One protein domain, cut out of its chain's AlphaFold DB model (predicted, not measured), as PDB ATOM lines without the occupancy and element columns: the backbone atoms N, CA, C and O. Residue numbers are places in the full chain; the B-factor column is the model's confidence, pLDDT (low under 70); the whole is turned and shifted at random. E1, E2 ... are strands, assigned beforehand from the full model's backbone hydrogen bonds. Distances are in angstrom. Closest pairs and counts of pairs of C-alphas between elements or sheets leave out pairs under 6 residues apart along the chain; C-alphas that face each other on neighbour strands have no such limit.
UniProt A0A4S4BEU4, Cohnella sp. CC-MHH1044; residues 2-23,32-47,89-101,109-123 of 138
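Overview. This is residues 2 to 23, 32 to 47, 89 to 101 and 109 to 123 of the 138 residues of a protein of Cohnella sp. CC-MHH1044 (UniProt A0A4S4BEU4). A long ribbon of two parallel strands, E3 and E5, lies beside a second, shorter pair of chain runs, residues 13 to 23 and 91 to 101, which bend together as a hook and begin with the small parallel pair E2 and E4. Residues 2 to 8 stick out as a free tail, leading into E1. The printed part has 66 residues, with no named helix and five strands in the order E1, E2, E3, E4, E5; the class is all strand. The whole is an extended rod, with a radius of gyration of the C-alphas of 17.5 A and spans of 57 by 28 by 11 A.

Along the chain. Find C-alpha 33 at (44.785, -8.293, -4.790); from there E3, residues 33 to 44, runs 35.9 A. E5, residues 110 to 121, runs 36.4 A and ends at C-alpha 121, (43.795, -42.793, -16.607). Look next for E2 at residues 13 to 15 and E4 at residues 91 to 93. E1, residues 8 to 10, begins at C-alpha 8, (48.249, -4.203, 12.546).

Arrangement. E3 and E5 are parallel neighbours, 2 degrees between their directions; look at N 35 and O 111, 2.9 A apart and within hydrogen-bond range. E2 and E4 are parallel at 1 degree, with N 14 and O 91 within hydrogen-bond range at 2.8 A. E1 pairs with no named strand and runs on into E2 across a break of 2 residues, at 71 degrees. E2 and E3 are apart, as are E4 and E5.

Size, cuts and confidence. The C-alphas of Thr 4 and Asn 123, the two farthest apart, are 58.3 A from each other. Residues 24 to 31, 48 to 88 and 102 to 108 are not printed, and the C-alpha gaps there are 12.6 A, 47.6 A and 11.8 A. The link from E1 to E2 is tight. The mean pLDDT of the printed part is 87.9; residues 2 to 3 are under 70.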
ATOM      1  N   THR A   2      33.349   3.077   4.051       50.22
ATOM      2  CA  THR A   2      34.723   3.578   4.214       50.22
ATOM      3  C   THR A   2      35.505   2.565   5.046       50.22
ATOM      4  O   THR A   2      35.162   2.308   6.198       50.22
ATOM      5  N   LEU A   3      36.527   1.935   4.458       59.38
ATOM      6  CA  LEU A   3      37.450   1.090   5.215       59.38
ATOM      7  C   LEU A   3      38.263   1.997   6.141       59.38
ATOM      8  O   LEU A   3      39.021   2.845   5.679       59.38
ATOM      9  N   THR A   4      38.090   1.839   7.451       70.88
ATOM     10  CA  THR A   4      38.967   2.487   8.426       70.88
ATOM     11  C   THR A   4      40.236   1.652   8.542       70.88
ATOM     12  O   THR A   4      40.254   0.594   9.170       70.88
ATOM     13  N   CYS A   5      41.301   2.094   7.874       77.75
ATOM     14  CA  CYS A   5      42.596   1.433   7.971       77.75
ATOM     15  C   CYS A   5      43.195   1.624   9.363       77.75
ATOM     16  O   CYS A   5      43.125   2.704   9.951       77.75
ATOM     17  N   ARG A   6      43.760   0.546   9.907       81.31
ATOM     18  CA  ARG A   6      44.320   0.499  11.260       81.31
ATOM     19  C   ARG A   6      45.679  -0.169  11.226       81.31
ATOM     20  O   ARG A   6      45.888  -1.108  10.460       81.31
ATOM     21  N   LEU A   7      46.562   0.272  12.118       86.31
ATOM     22  CA  LEU A   7      47.835  -0.397  12.349       86.31
ATOM     23  C   LEU A   7      47.581  -1.837  12.817       86.31
ATOM     24  O   LEU A   7      46.817  -2.062  13.760       86.31
ATOM     25  N   VAL A   8      48.241  -2.789  12.165       89.12
ATOM     26  CA  VAL A   8      48.249  -4.203  12.546       89.12
ATOM     27  C   VAL A   8      49.619  -4.535  13.116       89.12
ATOM     28  O   VAL A   8      50.643  -4.234  12.508       89.12
ATOM     29  N   THR A   9      49.644  -5.175  14.279       90.62
ATOM     30  CA  THR A   9      50.866  -5.705  14.888       90.62
ATOM     31  C   THR A   9      50.685  -7.201  15.088       90.62
ATOM     32  O   THR A   9      49.719  -7.611  15.726       90.62
ATOM     33  N   ALA A  10      51.595  -8.004  14.540       92.31
ATOM     34  CA  ALA A  10      51.656  -9.447  14.762       92.31
ATOM     35  C   ALA A  10      52.818  -9.775  15.710       92.31
ATOM     36  O   ALA A  10      53.849  -9.107  15.644       92.31
ATOM     37  N   GLY A  11      52.658 -10.781  16.575       94.12
ATOM     38  CA  GLY A  11      53.717 -11.234  17.487       94.12
ATOM     39  C   GLY A  11      54.894 -11.850  16.730       94.12
ATOM     40  O   GLY A  11      55.952 -11.242  16.606       94.12
ATOM     41  N   PHE A  12      54.688 -13.039  16.162       94.62
ATOM     42  CA  PHE A  12      55.531 -13.572  15.090       94.62
ATOM     43  C   PHE A  12      54.667 -14.189  13.999       94.62
ATOM     44  O   PHE A  12      53.534 -14.609  14.247       94.62
ATOM     45  N   VAL A  13      55.220 -14.254  12.793       96.06
ATOM     46  CA  VAL A  13      54.578 -14.901  11.656       96.06
ATOM     47  C   VAL A  13      55.538 -15.928  11.085       96.06
ATOM     48  O   VAL A  13      56.640 -15.587  10.667       96.06
ATOM     49  N   TYR A  14      55.109 -17.184  11.066       97.12
ATOM     50  CA  TYR A  14      55.821 -18.275  10.421       97.12
ATOM     51  C   TYR A  14      54.974 -18.848   9.308       97.12
ATOM     52  O   TYR A  14      53.840 -19.270   9.524       97.12
ATOM     53  N   VAL A  15      55.541 -18.854   8.109       96.94
ATOM     54  CA  VAL A  15      54.926 -19.432   6.922       96.94
ATOM     55  C   VAL A  15      55.881 -20.487   6.402       96.94
ATOM     56  O   VAL A  15      56.972 -20.166   5.945       96.94
ATOM     57  N   ASN A  16      55.474 -21.747   6.496       97.62
ATOM     58  CA  ASN A  16      56.317 -22.867   6.102       97.62
ATOM     59  C   ASN A  16      56.426 -22.984   4.575       97.62
ATOM     60  O   ASN A  16      57.508 -23.224   4.051       97.62
ATOM     61  N   THR A  17      55.322 -22.789   3.846       96.75
ATOM     62  CA  THR A  17      55.333 -22.813   2.376       96.75
ATOM     63  C   THR A  17      54.395 -21.776   1.767       96.75
ATOM     64  O   THR A  17      53.316 -21.493   2.286       96.75
ATOM     65  N   VAL A  18      54.791 -21.231   0.620       95.75
ATOM     66  CA  VAL A  18      53.918 -20.468  -0.277       95.75
ATOM     67  C   VAL A  18      54.065 -21.096  -1.657       95.75
ATOM     68  O   VAL A  18      55.182 -21.252  -2.142       95.75
ATOM     69  N   SER A  19      52.959 -21.528  -2.257       93.44
ATOM     70  CA  SER A  19      52.945 -22.259  -3.528       93.44
ATOM     71  C   SER A  19      52.064 -21.561  -4.569       93.44
ATOM     72  O   SER A  19      51.820 -20.363  -4.464       93.44
ATOM     73  N   SER A  20      51.638 -22.267  -5.620       91.94
ATOM     74  CA  SER A  20      51.072 -21.709  -6.856       91.94
ATOM     75  C   SER A  20      50.036 -20.600  -6.639       91.94
ATOM     76  O   SER A  20      48.950 -20.843  -6.115       91.94
ATOM     77  N   SER A  21      50.352 -19.381  -7.080       91.75
ATOM     78  CA  SER A  21      49.510 -18.183  -6.912       91.75
ATOM     79  C   SER A  21      49.138 -17.864  -5.452       91.75
ATOM     80  O   SER A  21      48.112 -17.237  -5.200       91.75
ATOM     81  N   GLY A  22      49.936 -18.314  -4.483       92.94
ATOM     82  CA  GLY A  22      49.836 -17.941  -3.076       92.94
ATOM     83  C   GLY A  22      50.487 -16.583  -2.811       92.94
ATOM     84  O   GLY A  22      51.546 -16.285  -3.355       92.94
ATOM     85  N   ILE A  23      49.863 -15.754  -1.975       93.38
ATOM     86  CA  ILE A  23      50.345 -14.405  -1.653       93.38
ATOM     87  C   ILE A  23      50.456 -14.257  -0.136       93.38
ATOM     88  O   ILE A  23      49.489 -14.495   0.582       93.38
ATOM     89  N   ALA A  32      43.169  -3.919  -5.989       76.44
ATOM     90  CA  ALA A  32      42.692  -5.282  -5.852       76.44
ATOM     91  C   ALA A  32      43.854  -6.275  -5.804       76.44
ATOM     92  O   ALA A  32      44.773  -6.225  -6.616       76.44
ATOM     93  N   THR A  33      43.800  -7.208  -4.860       83.06
ATOM     94  CA  THR A  33      44.785  -8.293  -4.790       83.06
ATOM     95  C   THR A  33      44.216  -9.506  -5.476       83.06
ATOM     96  O   THR A  33      43.325 -10.161  -4.936       83.06
ATOM     97  N   THR A  34      44.698  -9.773  -6.680       86.38
ATOM     98  CA  THR A  34      44.204 -10.870  -7.499       86.38
ATOM     99  C   THR A  34      45.138 -12.068  -7.420       86.38
ATOM    100  O   THR A  34      46.353 -11.944  -7.535       86.38
ATOM    101  N   SER A  35      44.561 -13.248  -7.226       88.44
ATOM    102  CA  SER A  35      45.278 -14.511  -7.333       88.44
ATOM    103  C   SER A  35      44.485 -15.459  -8.224       88.44
ATOM    104  O   SER A  35      43.325 -15.778  -7.962       88.44
ATOM    105  N   THR A  36      45.073 -15.845  -9.354       90.38
ATOM    106  CA  THR A  36      44.431 -16.733 -10.324       90.38
ATOM    107  C   THR A  36      45.304 -17.941 -10.611       90.38
ATOM    108  O   THR A  36      46.523 -17.833 -10.740       90.38
ATOM    109  N   ASN A  37      44.684 -19.114 -10.697       91.50
ATOM    110  CA  ASN A  37      45.365 -20.355 -11.038       91.50
ATOM    111  C   ASN A  37      44.409 -21.259 -11.838       91.50
ATOM    112  O   ASN A  37      43.214 -21.336 -11.563       91.50
ATOM    113  N   ARG A  38      44.884 -21.888 -12.910       92.81
ATOM    114  CA  ARG A  38      44.096 -22.838 -13.705       92.81
ATOM    115  C   ARG A  38      44.991 -24.006 -14.066       92.81
ATOM    116  O   ARG A  38      46.029 -23.800 -14.684       92.81
ATOM    117  N   LEU A  39      44.586 -25.210 -13.685       92.38
ATOM    118  CA  LEU A  39      45.409 -26.405 -13.815       92.38
ATOM    119  C   LEU A  39      44.567 -27.587 -14.294       92.38
ATOM    120  O   LEU A  39      43.461 -27.815 -13.810       92.38
ATOM    121  N   ILE A  40      45.114 -28.370 -15.216       91.75
ATOM    122  CA  ILE A  40      44.652 -29.731 -15.482       91.75
ATOM    123  C   ILE A  40      45.836 -30.640 -15.171       91.75
ATOM    124  O   ILE A  40      46.910 -30.457 -15.738       91.75
ATOM    125  N   ALA A  41      45.660 -31.584 -14.253       89.94
ATOM    126  CA  ALA A  41      46.667 -32.584 -13.936       89.94
ATOM    127  C   ALA A  41      46.175 -33.951 -14.411       89.94
ATOM    128  O   ALA A  41      45.208 -34.490 -13.871       89.94
ATOM    129  N   VAL A  42      46.834 -34.513 -15.422       88.12
ATOM    130  CA  VAL A  42      46.546 -35.863 -15.922       88.12
ATOM    131  C   VAL A  42      47.587 -36.826 -15.364       88.12
ATOM    132  O   VAL A  42      48.783 -36.655 -15.578       88.12
ATOM    133  N   GLN A  43      47.130 -37.844 -14.643       88.69
ATOM    134  CA  GLN A  43      47.946 -38.934 -14.123       88.69
ATOM    135  C   GLN A  43      47.631 -40.210 -14.908       88.69
ATOM    136  O   GLN A  43      46.471 -40.613 -14.987       88.69
ATOM    137  N   ARG A  44      48.658 -40.853 -15.470       84.06
ATOM    138  CA  ARG A  44      48.532 -42.059 -16.304       84.06
ATOM    139  C   ARG A  44      49.333 -43.217 -15.722       84.06
ATOM    140  O   ARG A  44      50.363 -42.986 -15.093       84.06
ATOM    141  N   ALA A  45      48.887 -44.447 -15.980       85.31
ATOM    142  CA  ALA A  45      49.679 -45.648 -15.706       85.31
ATOM    143  C   ALA A  45      50.930 -45.728 -16.604       85.31
ATOM    144  O   ALA A  45      51.998 -46.113 -16.139       85.31
ATOM    145  N   VAL A  46      50.802 -45.315 -17.872       84.25
ATOM    146  CA  VAL A  46      51.913 -45.207 -18.830       84.25
ATOM    147  C   VAL A  46      52.059 -43.739 -19.261       84.25
ATOM    148  O   VAL A  46      51.087 -43.162 -19.758       84.25
ATOM    149  N   PRO A  47      53.234 -43.103 -19.074       74.88
ATOM    150  CA  PRO A  47      53.438 -41.678 -19.330       74.88
ATOM    151  C   PRO A  47      53.680 -41.403 -20.822       74.88
ATOM    152  O   PRO A  47      54.791 -41.097 -21.251       74.88
ATOM    153  N   GLY A  89      48.213 -12.187  17.728       92.75
ATOM    154  CA  GLY A  89      49.234 -12.977  18.405       92.75
ATOM    155  C   GLY A  89      50.213 -13.605  17.411       92.75
ATOM    156  O   GLY A  89      50.614 -13.016  16.407       92.75
ATOM    157  N   ASN A  90      50.581 -14.843  17.692       95.00
ATOM    158  CA  ASN A  90      51.482 -15.612  16.855       95.00
ATOM    159  C   ASN A  90      50.707 -16.307  15.735       95.00
ATOM    160  O   ASN A  90      49.723 -16.993  16.005       95.00
ATOM    161  N   VAL A  91      51.151 -16.152  14.491       95.81
ATOM    162  CA  VAL A  91      50.517 -16.766  13.320       95.81
ATOM    163  C   VAL A  91      51.459 -17.798  12.720       95.81
ATOM    164  O   VAL A  91      52.535 -17.463  12.242       95.81
ATOM    165  N   CYS A  92      51.039 -19.060  12.726       96.75
ATOM    166  CA  CYS A  92      51.762 -20.161  12.095       96.75
ATOM    167  C   CYS A  92      50.928 -20.718  10.944       96.75
ATOM    168  O   CYS A  92      49.814 -21.191  11.157       96.75
ATOM    169  N   VAL A  93      51.468 -20.677   9.729       96.06
ATOM    170  CA  VAL A  93      50.811 -21.154   8.513       96.06
ATOM    171  C   VAL A  93      51.659 -22.247   7.878       96.06
ATOM    172  O   VAL A  93      52.810 -22.026   7.510       96.06
ATOM    173  N   LEU A  94      51.081 -23.441   7.729       96.44
ATOM    174  CA  LEU A  94      51.760 -24.587   7.113       96.44
ATOM    175  C   LEU A  94      51.969 -24.397   5.602       96.44
ATOM    176  O   LEU A  94      52.983 -24.821   5.045       96.44
ATOM    177  N   GLY A  95      51.018 -23.745   4.937       94.88
ATOM    178  CA  GLY A  95      51.083 -23.508   3.507       94.88
ATOM    179  C   GLY A  95      50.052 -22.502   3.025       94.88
ATOM    180  O   GLY A  95      48.909 -22.511   3.478       94.88
ATOM    181  N   ILE A  96      50.456 -21.650   2.090       94.94
ATOM    182  CA  ILE A  96      49.568 -20.753   1.347       94.94
ATOM    183  C   ILE A  96      49.627 -21.184  -0.103       94.94
ATOM    184  O   ILE A  96      50.630 -20.972  -0.779       94.94
ATOM    185  N   SER A  97      48.560 -21.817  -0.573       92.06
ATOM    186  CA  SER A  97      48.544 -22.486  -1.871       92.06
ATOM    187  C   SER A  97      47.387 -22.042  -2.740       92.06
ATOM    188  O   SER A  97      46.322 -21.716  -2.230       92.06
ATOM    189  N   THR A  98      47.551 -22.164  -4.051       91.94
ATOM    190  CA  THR A  98      46.458 -22.224  -5.025       91.94
ATOM    191  C   THR A  98      45.465 -21.066  -4.901       91.94
ATOM    192  O   THR A  98      44.331 -21.239  -4.463       91.94
ATOM    193  N   SER A  99      45.903 -19.876  -5.313       93.06
ATOM    194  CA  SER A  99      45.103 -18.642  -5.252       93.06
ATOM    195  C   SER A  99      44.625 -18.273  -3.837       93.06
ATOM    196  O   SER A  99      43.483 -17.858  -3.642       93.06
ATOM    197  N   SER A 100      45.506 -18.445  -2.844       92.44
ATOM    198  CA  SER A 100      45.269 -18.064  -1.444       92.44
ATOM    199  C   SER A 100      46.073 -16.826  -1.062       92.44
ATOM    200  O   SER A 100      47.193 -16.638  -1.534       92.44
ATOM    201  N   VAL A 101      45.531 -15.999  -0.167       92.69
ATOM    202  CA  VAL A 101      46.167 -14.751   0.280       92.69
ATOM    203  C   VAL A 101      46.183 -14.690   1.807       92.69
ATOM    204  O   VAL A 101      45.129 -14.747   2.436       92.69
ATOM    205  N   PRO A 109      39.364  -4.634  -2.359       70.56
ATOM    206  CA  PRO A 109      38.854  -5.969  -2.703       70.56
ATOM    207  C   PRO A 109      39.936  -6.991  -3.091       70.56
ATOM    208  O   PRO A 109      40.734  -6.765  -3.992       70.56
ATOM    209  N   ILE A 110      39.935  -8.160  -2.450       76.19
ATOM    210  CA  ILE A 110      40.850  -9.273  -2.759       76.19
ATOM    211  C   ILE A 110      40.058 -10.325  -3.542       76.19
ATOM    212  O   ILE A 110      39.018 -10.782  -3.078       76.19
ATOM    213  N   GLY A 111      40.527 -10.703  -4.733       76.25
ATOM    214  CA  GLY A 111      39.881 -11.699  -5.587       76.25
ATOM    215  C   GLY A 111      40.775 -12.914  -5.814       76.25
ATOM    216  O   GLY A 111      41.854 -12.785  -6.380       76.25
ATOM    217  N   GLY A 112      40.315 -14.101  -5.428       77.62
ATOM    218  CA  GLY A 112      41.003 -15.365  -5.692       77.62
ATOM    219  C   GLY A 112      40.159 -16.289  -6.565       77.62
ATOM    220  O   GLY A 112      38.965 -16.446  -6.333       77.62
ATOM    221  N   GLU A 113      40.745 -16.912  -7.578       82.62
ATOM    222  CA  GLU A 113      40.136 -18.041  -8.280       82.62
ATOM    223  C   GLU A 113      41.203 -19.073  -8.608       82.62
ATOM    224  O   GLU A 113      42.202 -18.751  -9.241       82.62
ATOM    225  N   SER A 114      40.969 -20.332  -8.251       81.31
ATOM    226  CA  SER A 114      41.723 -21.437  -8.825       81.31
ATOM    227  C   SER A 114      40.784 -22.481  -9.419       81.31
ATOM    228  O   SER A 114      39.840 -22.894  -8.754       81.31
ATOM    229  N   ARG A 115      40.998 -22.910 -10.663       89.88
ATOM    230  CA  ARG A 115      40.209 -23.964 -11.324       89.88
ATOM    231  C   ARG A 115      41.133 -25.144 -11.595       89.88
ATOM    232  O   ARG A 115      42.046 -25.004 -12.400       89.88
ATOM    233  N   ILE A 116      40.937 -26.275 -10.922       89.88
ATOM    234  CA  ILE A 116      41.833 -27.434 -11.025       89.88
ATOM    235  C   ILE A 116      41.027 -28.692 -11.342       89.88
ATOM    236  O   ILE A 116      40.071 -28.998 -10.634       89.88
ATOM    237  N   VAL A 117      41.414 -29.422 -12.388       93.38
ATOM    238  CA  VAL A 117      40.855 -30.734 -12.743       93.38
ATOM    239  C   VAL A 117      41.968 -31.770 -12.657       93.38
ATOM    240  O   VAL A 117      42.977 -31.635 -13.341       93.38
ATOM    241  N   ASN A 118      41.770 -32.815 -11.857       93.06
ATOM    242  CA  ASN A 118      42.694 -33.945 -11.777       93.06
ATOM    243  C   ASN A 118      42.053 -35.162 -12.445       93.06
ATOM    244  O   ASN A 118      40.975 -35.590 -12.040       93.06
ATOM    245  N   ILE A 119      42.711 -35.719 -13.456       90.12
ATOM    246  CA  ILE A 119      42.225 -36.852 -14.249       90.12
ATOM    247  C   ILE A 119      43.171 -38.018 -14.024       90.12
ATOM    248  O   ILE A 119      44.384 -37.859 -14.144       90.12
ATOM    249  N   ARG A 120      42.624 -39.193 -13.718       89.56
ATOM    250  CA  ARG A 120      43.393 -40.435 -13.638       89.56
ATOM    251  C   ARG A 120      42.985 -41.352 -14.778       89.56
ATOM    252  O   ARG A 120      41.801 -41.626 -14.941       89.56
ATOM    253  N   GLN A 121      43.962 -41.806 -15.548       86.19
ATOM    254  CA  GLN A 121      43.795 -42.793 -16.607       86.19
ATOM    255  C   GLN A 121      44.460 -44.089 -16.149       86.19
ATOM    256  O   GLN A 121      45.689 -44.180 -16.057       86.19
ATOM    257  N   PHE A 122      43.626 -45.068 -15.813       82.75
ATOM    258  CA  PHE A 122      44.056 -46.428 -15.529       82.75
ATOM    259  C   PHE A 122      43.915 -47.250 -16.806       82.75
ATOM    260  O   PHE A 122      42.975 -47.044 -17.572       82.75
ATOM    261  N   ASN A 123      44.847 -48.167 -17.042       76.56
ATOM    262  CA  ASN A 123      44.648 -49.161 -18.084       76.56
ATOM    263  C   ASN A 123      43.595 -50.138 -17.562       76.56
ATOM    264  O   ASN A 123      43.840 -50.806 -16.555       76.56
TER     265      ASN A 123